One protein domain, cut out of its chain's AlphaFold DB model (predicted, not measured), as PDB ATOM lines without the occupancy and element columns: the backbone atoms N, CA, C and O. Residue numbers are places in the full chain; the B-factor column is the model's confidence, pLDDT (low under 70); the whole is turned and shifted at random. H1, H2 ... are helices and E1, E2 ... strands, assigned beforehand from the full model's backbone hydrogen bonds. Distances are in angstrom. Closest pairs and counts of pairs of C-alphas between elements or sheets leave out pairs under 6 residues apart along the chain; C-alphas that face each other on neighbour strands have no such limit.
ATOM      1  N   ASP A  35      84.271  75.384  37.219       97.38
ATOM      2  CA  ASP A  35      84.157  75.328  38.674       97.38
ATOM      3  C   ASP A  35      84.814  74.039  39.195       97.38
ATOM      4  O   ASP A  35      84.416  72.927  38.830       97.38
ATOM      5  N   ALA A  36      85.811  74.175  40.073       96.50
ATOM      6  CA  ALA A  36      86.520  73.025  40.627       96.50
ATOM      7  C   ALA A  36      85.588  72.090  41.421       96.50
ATOM      8  O   ALA A  36      85.780  70.875  41.409       96.50
ATOM      9  N   SER A  37      84.529  72.622  42.045       95.94
ATOM     10  CA  SER A  37      83.531  71.810  42.754       95.94
ATOM     11  C   SER A  37      82.711  70.924  41.812       95.94
ATOM     12  O   SER A  37      82.291  69.835  42.200       95.94
ATOM     13  N   ALA A  38      82.516  71.349  40.558       96.19
ATOM     14  CA  ALA A  38      81.857  70.530  39.547       96.19
ATOM     15  C   ALA A  38      82.769  69.388  39.080       96.19
ATOM     16  O   ALA A  38      82.288  68.276  38.856       96.19
ATOM     17  N   ILE A  39      84.076  69.634  38.967       96.38
ATOM     18  CA  ILE A  39      85.063  68.620  38.569       96.38
ATOM     19  C   ILE A  39      85.208  67.540  39.650       96.38
ATOM     20  O   ILE A  39      85.193  66.349  39.323       96.38
ATOM     21  N   GLY A  40      85.296  67.942  40.920       92.19
ATOM     22  CA  GLY A  40      85.621  67.055  42.041       92.19
ATOM     23  C   GLY A  40      87.135  66.911  42.223       92.19
ATOM     24  O   GLY A  40      87.886  67.840  41.936       92.19
ATOM     25  N   GLY A  41      87.605  65.752  42.694       90.69
ATOM     26  CA  GLY A  41      89.026  65.561  43.020       90.69
ATOM     27  C   GLY A  41      89.966  65.341  41.828       90.69
ATOM     28  O   GLY A  41      91.181  65.443  41.970       90.69
ATOM     29  N   THR A  42      89.455  64.994  40.646       94.75
ATOM     30  CA  THR A  42      90.293  64.678  39.475       94.75
ATOM     31  C   THR A  42      89.630  65.169  38.199       94.75
ATOM     32  O   THR A  42      88.425  65.015  38.035       94.75
ATOM     33  N   LEU A  43      90.419  65.718  37.276       95.56
ATOM     34  CA  LEU A  43      89.981  66.062  35.926       95.56
ATOM     35  C   LEU A  43      90.369  64.938  34.958       95.56
ATOM     36  O   LEU A  43      91.518  64.503  34.942       95.56
ATOM     37  N   LYS A  44      89.428  64.486  34.127       97.19
ATOM     38  CA  LYS A  44      89.695  63.544  33.029       97.19
ATOM     39  C   LYS A  44      89.561  64.258  31.691       97.19
ATOM     40  O   LYS A  44      88.573  64.945  31.462       97.19
ATOM     41  N   ILE A  45      90.523  64.053  30.796       97.38
ATOM     42  CA  ILE A  45      90.447  64.522  29.409       97.38
ATOM     43  C   ILE A  45      90.200  63.308  28.518       97.38
ATOM     44  O   ILE A  45      90.996  62.369  28.510       97.38
ATOM     45  N   ARG A  46      89.081  63.296  27.793       97.56
ATOM     46  CA  ARG A  46      88.718  62.208  26.871       97.56
ATOM     47  C   ARG A  46      87.849  62.717  25.733       97.56
ATOM     48  O   ARG A  46      87.265  63.788  25.835       97.56
ATOM     49  N   TYR A  47      87.705  61.924  24.679       98.25
ATOM     50  CA  TYR A  47      86.680  62.195  23.678       98.25
ATOM     51  C   TYR A  47      85.278  61.922  24.238       98.25
ATOM     52  O   TYR A  47      85.081  61.002  25.044       98.25
ATOM     53  N   GLY A  48      84.309  62.730  23.815       98.00
ATOM     54  CA  GLY A  48      82.898  62.478  24.065       98.00
ATOM     55  C   GLY A  48      82.423  61.245  23.298       98.00
ATOM     56  O   GLY A  48      82.904  60.930  22.202       98.00
ATOM     57  N   ARG A  49      81.513  60.505  23.921       98.06
ATOM     58  CA  ARG A  49      80.983  59.227  23.439       98.06
ATOM     59  C   ARG A  49      79.684  59.447  22.658       98.06
ATOM     60  O   ARG A  49      78.996  60.441  22.889       98.06
ATOM     61  N   PRO A  50      79.304  58.512  21.768       98.06
ATOM     62  CA  PRO A  50      78.004  58.559  21.110       98.06
ATOM     63  C   PRO A  50      76.860  58.700  22.121       98.06
ATOM     64  O   PRO A  50      76.789  57.947  23.092       98.06
ATOM     65  N   GLY A  51      75.974  59.666  21.880       97.25
ATOM     66  CA  GLY A  51      74.821  59.951  22.737       97.25
ATOM     67  C   GLY A  51      75.100  60.888  23.917       97.25
ATOM     68  O   GLY A  51      74.145  61.317  24.561       97.25
ATOM     69  N   GLU A  52      76.356  61.251  24.197       98.06
ATOM     70  CA  GLU A  52      76.660  62.263  25.213       98.06
ATOM     71  C   GLU A  52      76.341  63.670  24.698       98.06
ATOM     72  O   GLU A  52      76.774  64.077  23.618       98.06
ATOM     73  N   ARG A  53      75.589  64.427  25.501       98.19
ATOM     74  CA  ARG A  53      75.204  65.816  25.233       98.19
ATOM     75  C   ARG A  53      75.177  66.596  26.541       98.19
ATOM     76  O   ARG A  53      74.895  66.021  27.590       98.19
ATOM     77  N   TYR A  54      75.396  67.906  26.483       97.81
ATOM     78  CA  TYR A  54      75.045  68.791  27.595       97.81
ATOM     79  C   TYR A  54      74.442  70.102  27.123       97.81
ATOM     80  O   TYR A  54      74.709  70.572  26.017       97.81
ATOM     81  N   VAL A  55      73.675  70.722  28.018       98.00
ATOM     82  CA  VAL A  55      73.190  72.093  27.867       98.00
ATOM     83  C   VAL A  55      74.328  73.063  28.168       98.00
ATOM     84  O   VAL A  55      74.974  72.954  29.210       98.00
ATOM     85  N   PHE A  56      74.568  74.032  27.285       96.94
ATOM     86  CA  PHE A  56      75.667  74.999  27.427       96.94
ATOM     87  C   PHE A  56      75.215  76.446  27.676       96.94
ATOM     88  O   PHE A  56      76.051  77.337  27.861       96.94
ATOM     89  N   ASN A  57      73.904  76.712  27.681       94.69
ATOM     90  CA  ASN A  57      73.353  78.024  28.019       94.69
ATOM     91  C   ASN A  57      71.983  77.950  28.712       94.69
ATOM     92  O   ASN A  57      71.327  76.915  28.731       94.69
ATOM     93  N   ALA A  58      71.544  79.084  29.263       93.00
ATOM     94  CA  ALA A  58      70.284  79.195  29.998       93.00
ATOM     95  C   ALA A  58      69.028  78.978  29.132       93.00
ATOM     96  O   ALA A  58      67.971  78.657  29.663       93.00
ATOM     97  N   SER A  59      69.138  79.123  27.808       96.31
ATOM     98  CA  SER A  59      68.042  78.861  26.867       96.31
ATOM     99  C   SER A  59      67.834  77.371  26.576       96.31
ATOM    100  O   SER A  59      66.944  77.031  25.804       96.31
ATOM    101  N   GLY A  60      68.642  76.482  27.165       95.38
ATOM    102  CA  GLY A  60      68.495  75.037  27.005       95.38
ATOM    103  C   GLY A  60      69.127  74.477  25.732       95.38
ATOM    104  O   GLY A  60      68.879  73.322  25.404       95.38
ATOM    105  N   GLN A  61      69.940  75.260  25.010       97.75
ATOM    106  CA  GLN A  61      70.646  74.734  23.842       97.75
ATOM    107  C   GLN A  61      71.688  73.708  24.280       97.75
ATOM    108  O   GLN A  61      72.445  73.946  25.228       97.75
ATOM    109  N   ASP A  62      71.734  72.597  23.554       97.75
ATOM    110  CA  ASP A  62      72.653  71.502  23.801       97.75
ATOM    111  C   ASP A  62      73.638  71.292  22.648       97.75
ATOM    112  O   ASP A  62      73.477  71.811  21.541       97.75
ATOM    113  N   ILE A  63      74.713  70.569  22.941       97.75
ATOM    114  CA  ILE A  63      75.753  70.209  21.980       97.75
ATOM    115  C   ILE A  63      75.990  68.702  22.030       97.75
ATOM    116  O   ILE A  63      76.042  68.122  23.114       97.75
ATOM    117  N   ASP A  64      76.125  68.087  20.855       97.94
ATOM    118  CA  ASP A  64      76.584  66.705  20.718       97.94
ATOM    119  C   ASP A  64      78.092  66.636  20.956       97.94
ATOM    120  O   ASP A  64      78.860  67.419  20.392       97.94
ATOM    121  N   LEU A  65      78.503  65.731  21.838       98.44
ATOM    122  CA  LEU A  65      79.884  65.615  22.287       98.44
ATOM    123  C   LEU A  65      80.652  64.514  21.561       98.44
ATOM    124  O   LEU A  65      81.865  64.415  21.750       98.44
ATOM    125  N   ALA A  66      79.995  63.689  20.743       98.12
ATOM    126  CA  ALA A  66      80.635  62.563  20.080       98.12
ATOM    127  C   ALA A  66      81.854  63.023  19.257       98.12
ATOM    128  O   ALA A  66      81.742  63.807  18.316       98.12
ATOM    129  N   GLY A  67      83.041  62.534  19.631       97.00
ATOM    130  CA  GLY A  67      84.305  62.875  18.971       97.00
ATOM    131  C   GLY A  67      84.917  64.227  19.360       97.00
ATOM    132  O   GLY A  67      86.029  64.524  18.925       97.00
ATOM    133  N   LEU A  68      84.267  65.031  20.206       97.50
ATOM    134  CA  LEU A  68      84.855  66.258  20.752       97.50
ATOM    135  C   LEU A  68      85.744  65.946  21.956       97.50
ATOM    136  O   LEU A  68      85.403  65.107  22.788       97.50
ATOM    137  N   VAL A  69      86.866  66.654  22.093       97.75
ATOM    138  CA  VAL A  69      87.665  66.620  23.327       97.75
ATOM    139  C   VAL A  69      86.837  67.215  24.463       97.75
ATOM    140  O   VAL A  69      86.358  68.339  24.350       97.75
ATOM    141  N   CYS A  70      86.695  66.481  25.559       98.38
ATOM    142  CA  CYS A  70      85.917  66.870  26.724       98.38
ATOM    143  C   CYS A  70      86.794  66.891  27.978       98.38
ATOM    144  O   CYS A  70      87.579  65.972  28.230       98.38
ATOM    145  N   ALA A  71      86.615  67.938  28.778       98.31
ATOM    146  CA  ALA A  71      87.028  68.010  30.168       98.31
ATOM    147  C   ALA A  71      85.903  67.433  31.033       98.31
ATOM    148  O   ALA A  71      84.804  67.986  31.063       98.31
ATOM    149  N   CYS A  72      86.166  66.319  31.710       98.38
ATOM    150  CA  CYS A  72      85.174  65.555  32.457       98.38
ATOM    151  C   CYS A  72      85.506  65.499  33.950       98.38
ATOM    152  O   CYS A  72      86.678  65.429  34.337       98.38
ATOM    153  N   SER A  73      84.470  65.436  34.788       97.88
ATOM    154  CA  SER A  73      84.631  65.061  36.195       97.88
ATOM    155  C   SER A  73      85.285  63.684  36.288       97.88
ATOM    156  O   SER A  73      84.852  62.729  35.647       97.88
ATOM    157  N   GLY A  74      86.328  63.562  37.100       93.31
ATOM    158  CA  GLY A  74      87.051  62.310  37.277       93.31
ATOM    159  C   GLY A  74      86.216  61.244  37.973       93.31
ATOM    160  O   GLY A  74      86.283  60.074  37.598       93.31
ATOM    161  N   GLU A  75      85.403  61.650  38.942       91.25
ATOM    162  CA  GLU A  75      84.575  60.746  39.743       91.25
ATOM    163  C   GLU A  75      83.321  60.313  38.987       91.25
ATOM    164  O   GLU A  75      83.022  59.124  38.921       91.25
ATOM    165  N   ARG A  76      82.607  61.270  38.379       95.69
ATOM    166  CA  ARG A  76      81.331  61.001  37.697       95.69
ATOM    167  C   ARG A  76      81.482  60.629  36.225       95.69
ATOM    168  O   ARG A  76      80.516  60.187  35.617       95.69
ATOM    169  N   ASP A  77      82.669  60.830  35.650       95.81
ATOM    170  CA  ASP A  77      82.934  60.706  34.207       95.81
ATOM    171  C   ASP A  77      82.005  61.583  33.341       95.81
ATOM    172  O   ASP A  77      81.783  61.305  32.165       95.81
ATOM    173  N   GLU A  78      81.467  62.658  33.922       97.00
ATOM    174  CA  GLU A  78      80.518  63.585  33.301       97.00
ATOM    175  C   GLU A  78      81.266  64.696  32.540       97.00
ATOM    176  O   GLU A  78      82.121  65.347  33.149       97.00
ATOM    177  N   PRO A  79      80.969  64.954  31.252       98.19
ATOM    178  CA  PRO A  79      81.553  66.070  30.508       98.19
ATOM    179  C   PRO A  79      81.094  67.433  31.039       98.19
ATOM    180  O   PRO A  79      79.901  67.698  31.164       98.19
ATOM    181  N   LEU A  80      82.050  68.322  31.305       98.44
ATOM    182  CA  LEU A  80      81.817  69.641  31.899       98.44
ATOM    183  C   LEU A  80      82.217  70.798  30.978       98.44
ATOM    184  O   LEU A  80      81.621  71.873  31.068       98.44
ATOM    185  N   GLY A  81      83.180  70.587  30.084       98.06
ATOM    186  CA  GLY A  81      83.621  71.592  29.121       98.06
ATOM    187  C   GLY A  81      84.303  70.989  27.903       98.06
ATOM    188  O   GLY A  81      84.688  69.817  27.907       98.06
ATOM    189  N   ASN A  82      84.428  71.791  26.851       97.94
ATOM    190  CA  ASN A  82      85.105  71.431  25.608       97.94
ATOM    191  C   ASN A  82      85.619  72.706  24.901       97.94
ATOM    192  O   ASN A  82      85.186  73.805  25.251       97.94
ATOM    193  N   PRO A  83      86.471  72.588  23.860       96.81
ATOM    194  CA  PRO A  83      87.024  73.739  23.131       96.81
ATOM    195  C   PRO A  83      86.000  74.667  22.443       96.81
ATOM    196  O   PRO A  83      86.381  75.682  21.865       96.81
ATOM    197  N   VAL A  84      84.714  74.310  22.432       95.25
ATOM    198  CA  VAL A  84      83.631  75.015  21.731       95.25
ATOM    199  C   VAL A  84      82.716  75.748  22.714       95.25
ATOM    200  O   VAL A  84      82.446  76.942  22.541       95.25
ATOM    201  N   LYS A  85      82.189  75.043  23.724       95.56
ATOM    202  CA  LYS A  85      81.232  75.555  24.715       95.56
ATOM    203  C   LYS A  85      81.345  74.798  26.027       95.56
ATOM    204  O   LYS A  85      81.172  73.589  26.024       95.56
ATOM    205  N   ASP A  86      81.466  75.504  27.146       97.25
ATOM    206  CA  ASP A  86      81.339  74.889  28.474       97.25
ATOM    207  C   ASP A  86      79.887  74.553  28.824       97.25
ATOM    208  O   ASP A  86      78.972  75.328  28.519       97.25
ATOM    209  N   SER A  87      79.683  73.427  29.509       98.00
ATOM    210  CA  SER A  87      78.369  73.018  30.013       98.00
ATOM    211  C   SER A  87      77.861  73.969  31.099       98.00
ATOM    212  O   SER A  87      78.636  74.590  31.825       98.00
ATOM    213  N   MET A  88      76.544  74.035  31.285       97.56
ATOM    214  CA  MET A  88      75.950  74.739  32.425       97.56
ATOM    215  C   MET A  88      76.370  74.131  33.771       97.56
ATOM    216  O   MET A  88      76.495  74.860  34.752       97.56
ATOM    217  N   ALA A  89      76.613  72.816  33.821       96.75
ATOM    218  CA  ALA A  89      77.035  72.121  35.036       96.75
ATOM    219  C   ALA A  89      78.462  72.505  35.467       96.75
ATOM    220  O   ALA A  89      78.721  72.646  36.664       96.75
ATOM    221  N   GLY A  90      79.358  72.703  34.495       97.12
ATOM    222  CA  GLY A  90      80.775  73.002  34.702       97.12
ATOM    223  C   GLY A  90      81.112  74.482  34.872       97.12
ATOM    224  O   GLY A  90      82.187  74.788  35.378       97.12
ATOM    225  N   LYS A  91      80.230  75.404  34.472       96.12
ATOM    226  CA  LYS A  91      80.469  76.852  34.586       96.12
ATOM    227  C   LYS A  91      80.682  77.301  36.029       96.12
ATOM    228  O   LYS A  91      80.013  76.824  36.947       96.12
ATOM    229  N   ILE A  92      81.543  78.307  36.177       95.81
ATOM    230  CA  ILE A  92      81.652  79.090  37.409       95.81
ATOM    231  C   ILE A  92      80.319  79.777  37.742       95.81
ATOM    232  O   ILE A  92      79.513  80.091  36.863       95.81
TER     233      ILE A  92
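What this domain is: This is residues 35 to 92 of the 140 residues of the protein "Phenylalanyl-tRNA synthetase subunit beta" of bacterium ADurb.Bin425 (UniProt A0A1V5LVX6). Little regular structure is here: a small, loop-rich body with a three-strand antiparallel sheet, E1 - E4 - E5, the one-turn helix H1 over it, and the antiparallel hairpin E2 and E3 towards the other end. The 58 printed residues run H1 E1 E2 E3 E4 E5, mostly strand, with under half in named elements. The whole is compact, radius of gyration of the C-alphas 10.4 A, spanning 28 by 23 by 17 A.

How they stand to each other: Start at H1, residues 36 to 39, too short for any O i to N i+4 pair. It is on the sheet, over E4, residues 69 to 73; their closest C-alphas, Ile 39 and Ser 73, are 4.3 A apart. E1, residues 43 to 47, is antiparallel to E4: N 44 and O 72 are within hydrogen-bond range, 2.9 A. In the hairpin of E2, residues 53 to 55, and E3, residues 62 to 64, look for N 63 and O 54, 3.1 A. E4 and E5, residues 79 to 81, form a hairpin with N 71 and O 81 at 2.8 A.

Where its parts are: Find C-alpha 36 at (86.520, 73.025, 40.627), where H1 begins. E1 and E4 each run 13.3 A. E5 ends at C-alpha 81, (83.621, 71.592, 29.121).

The domain as a whole: The printed part has no cut and no long link between named elements. C-alphas 35 and 92 are 4.7 A apart. No printed residue is under 70.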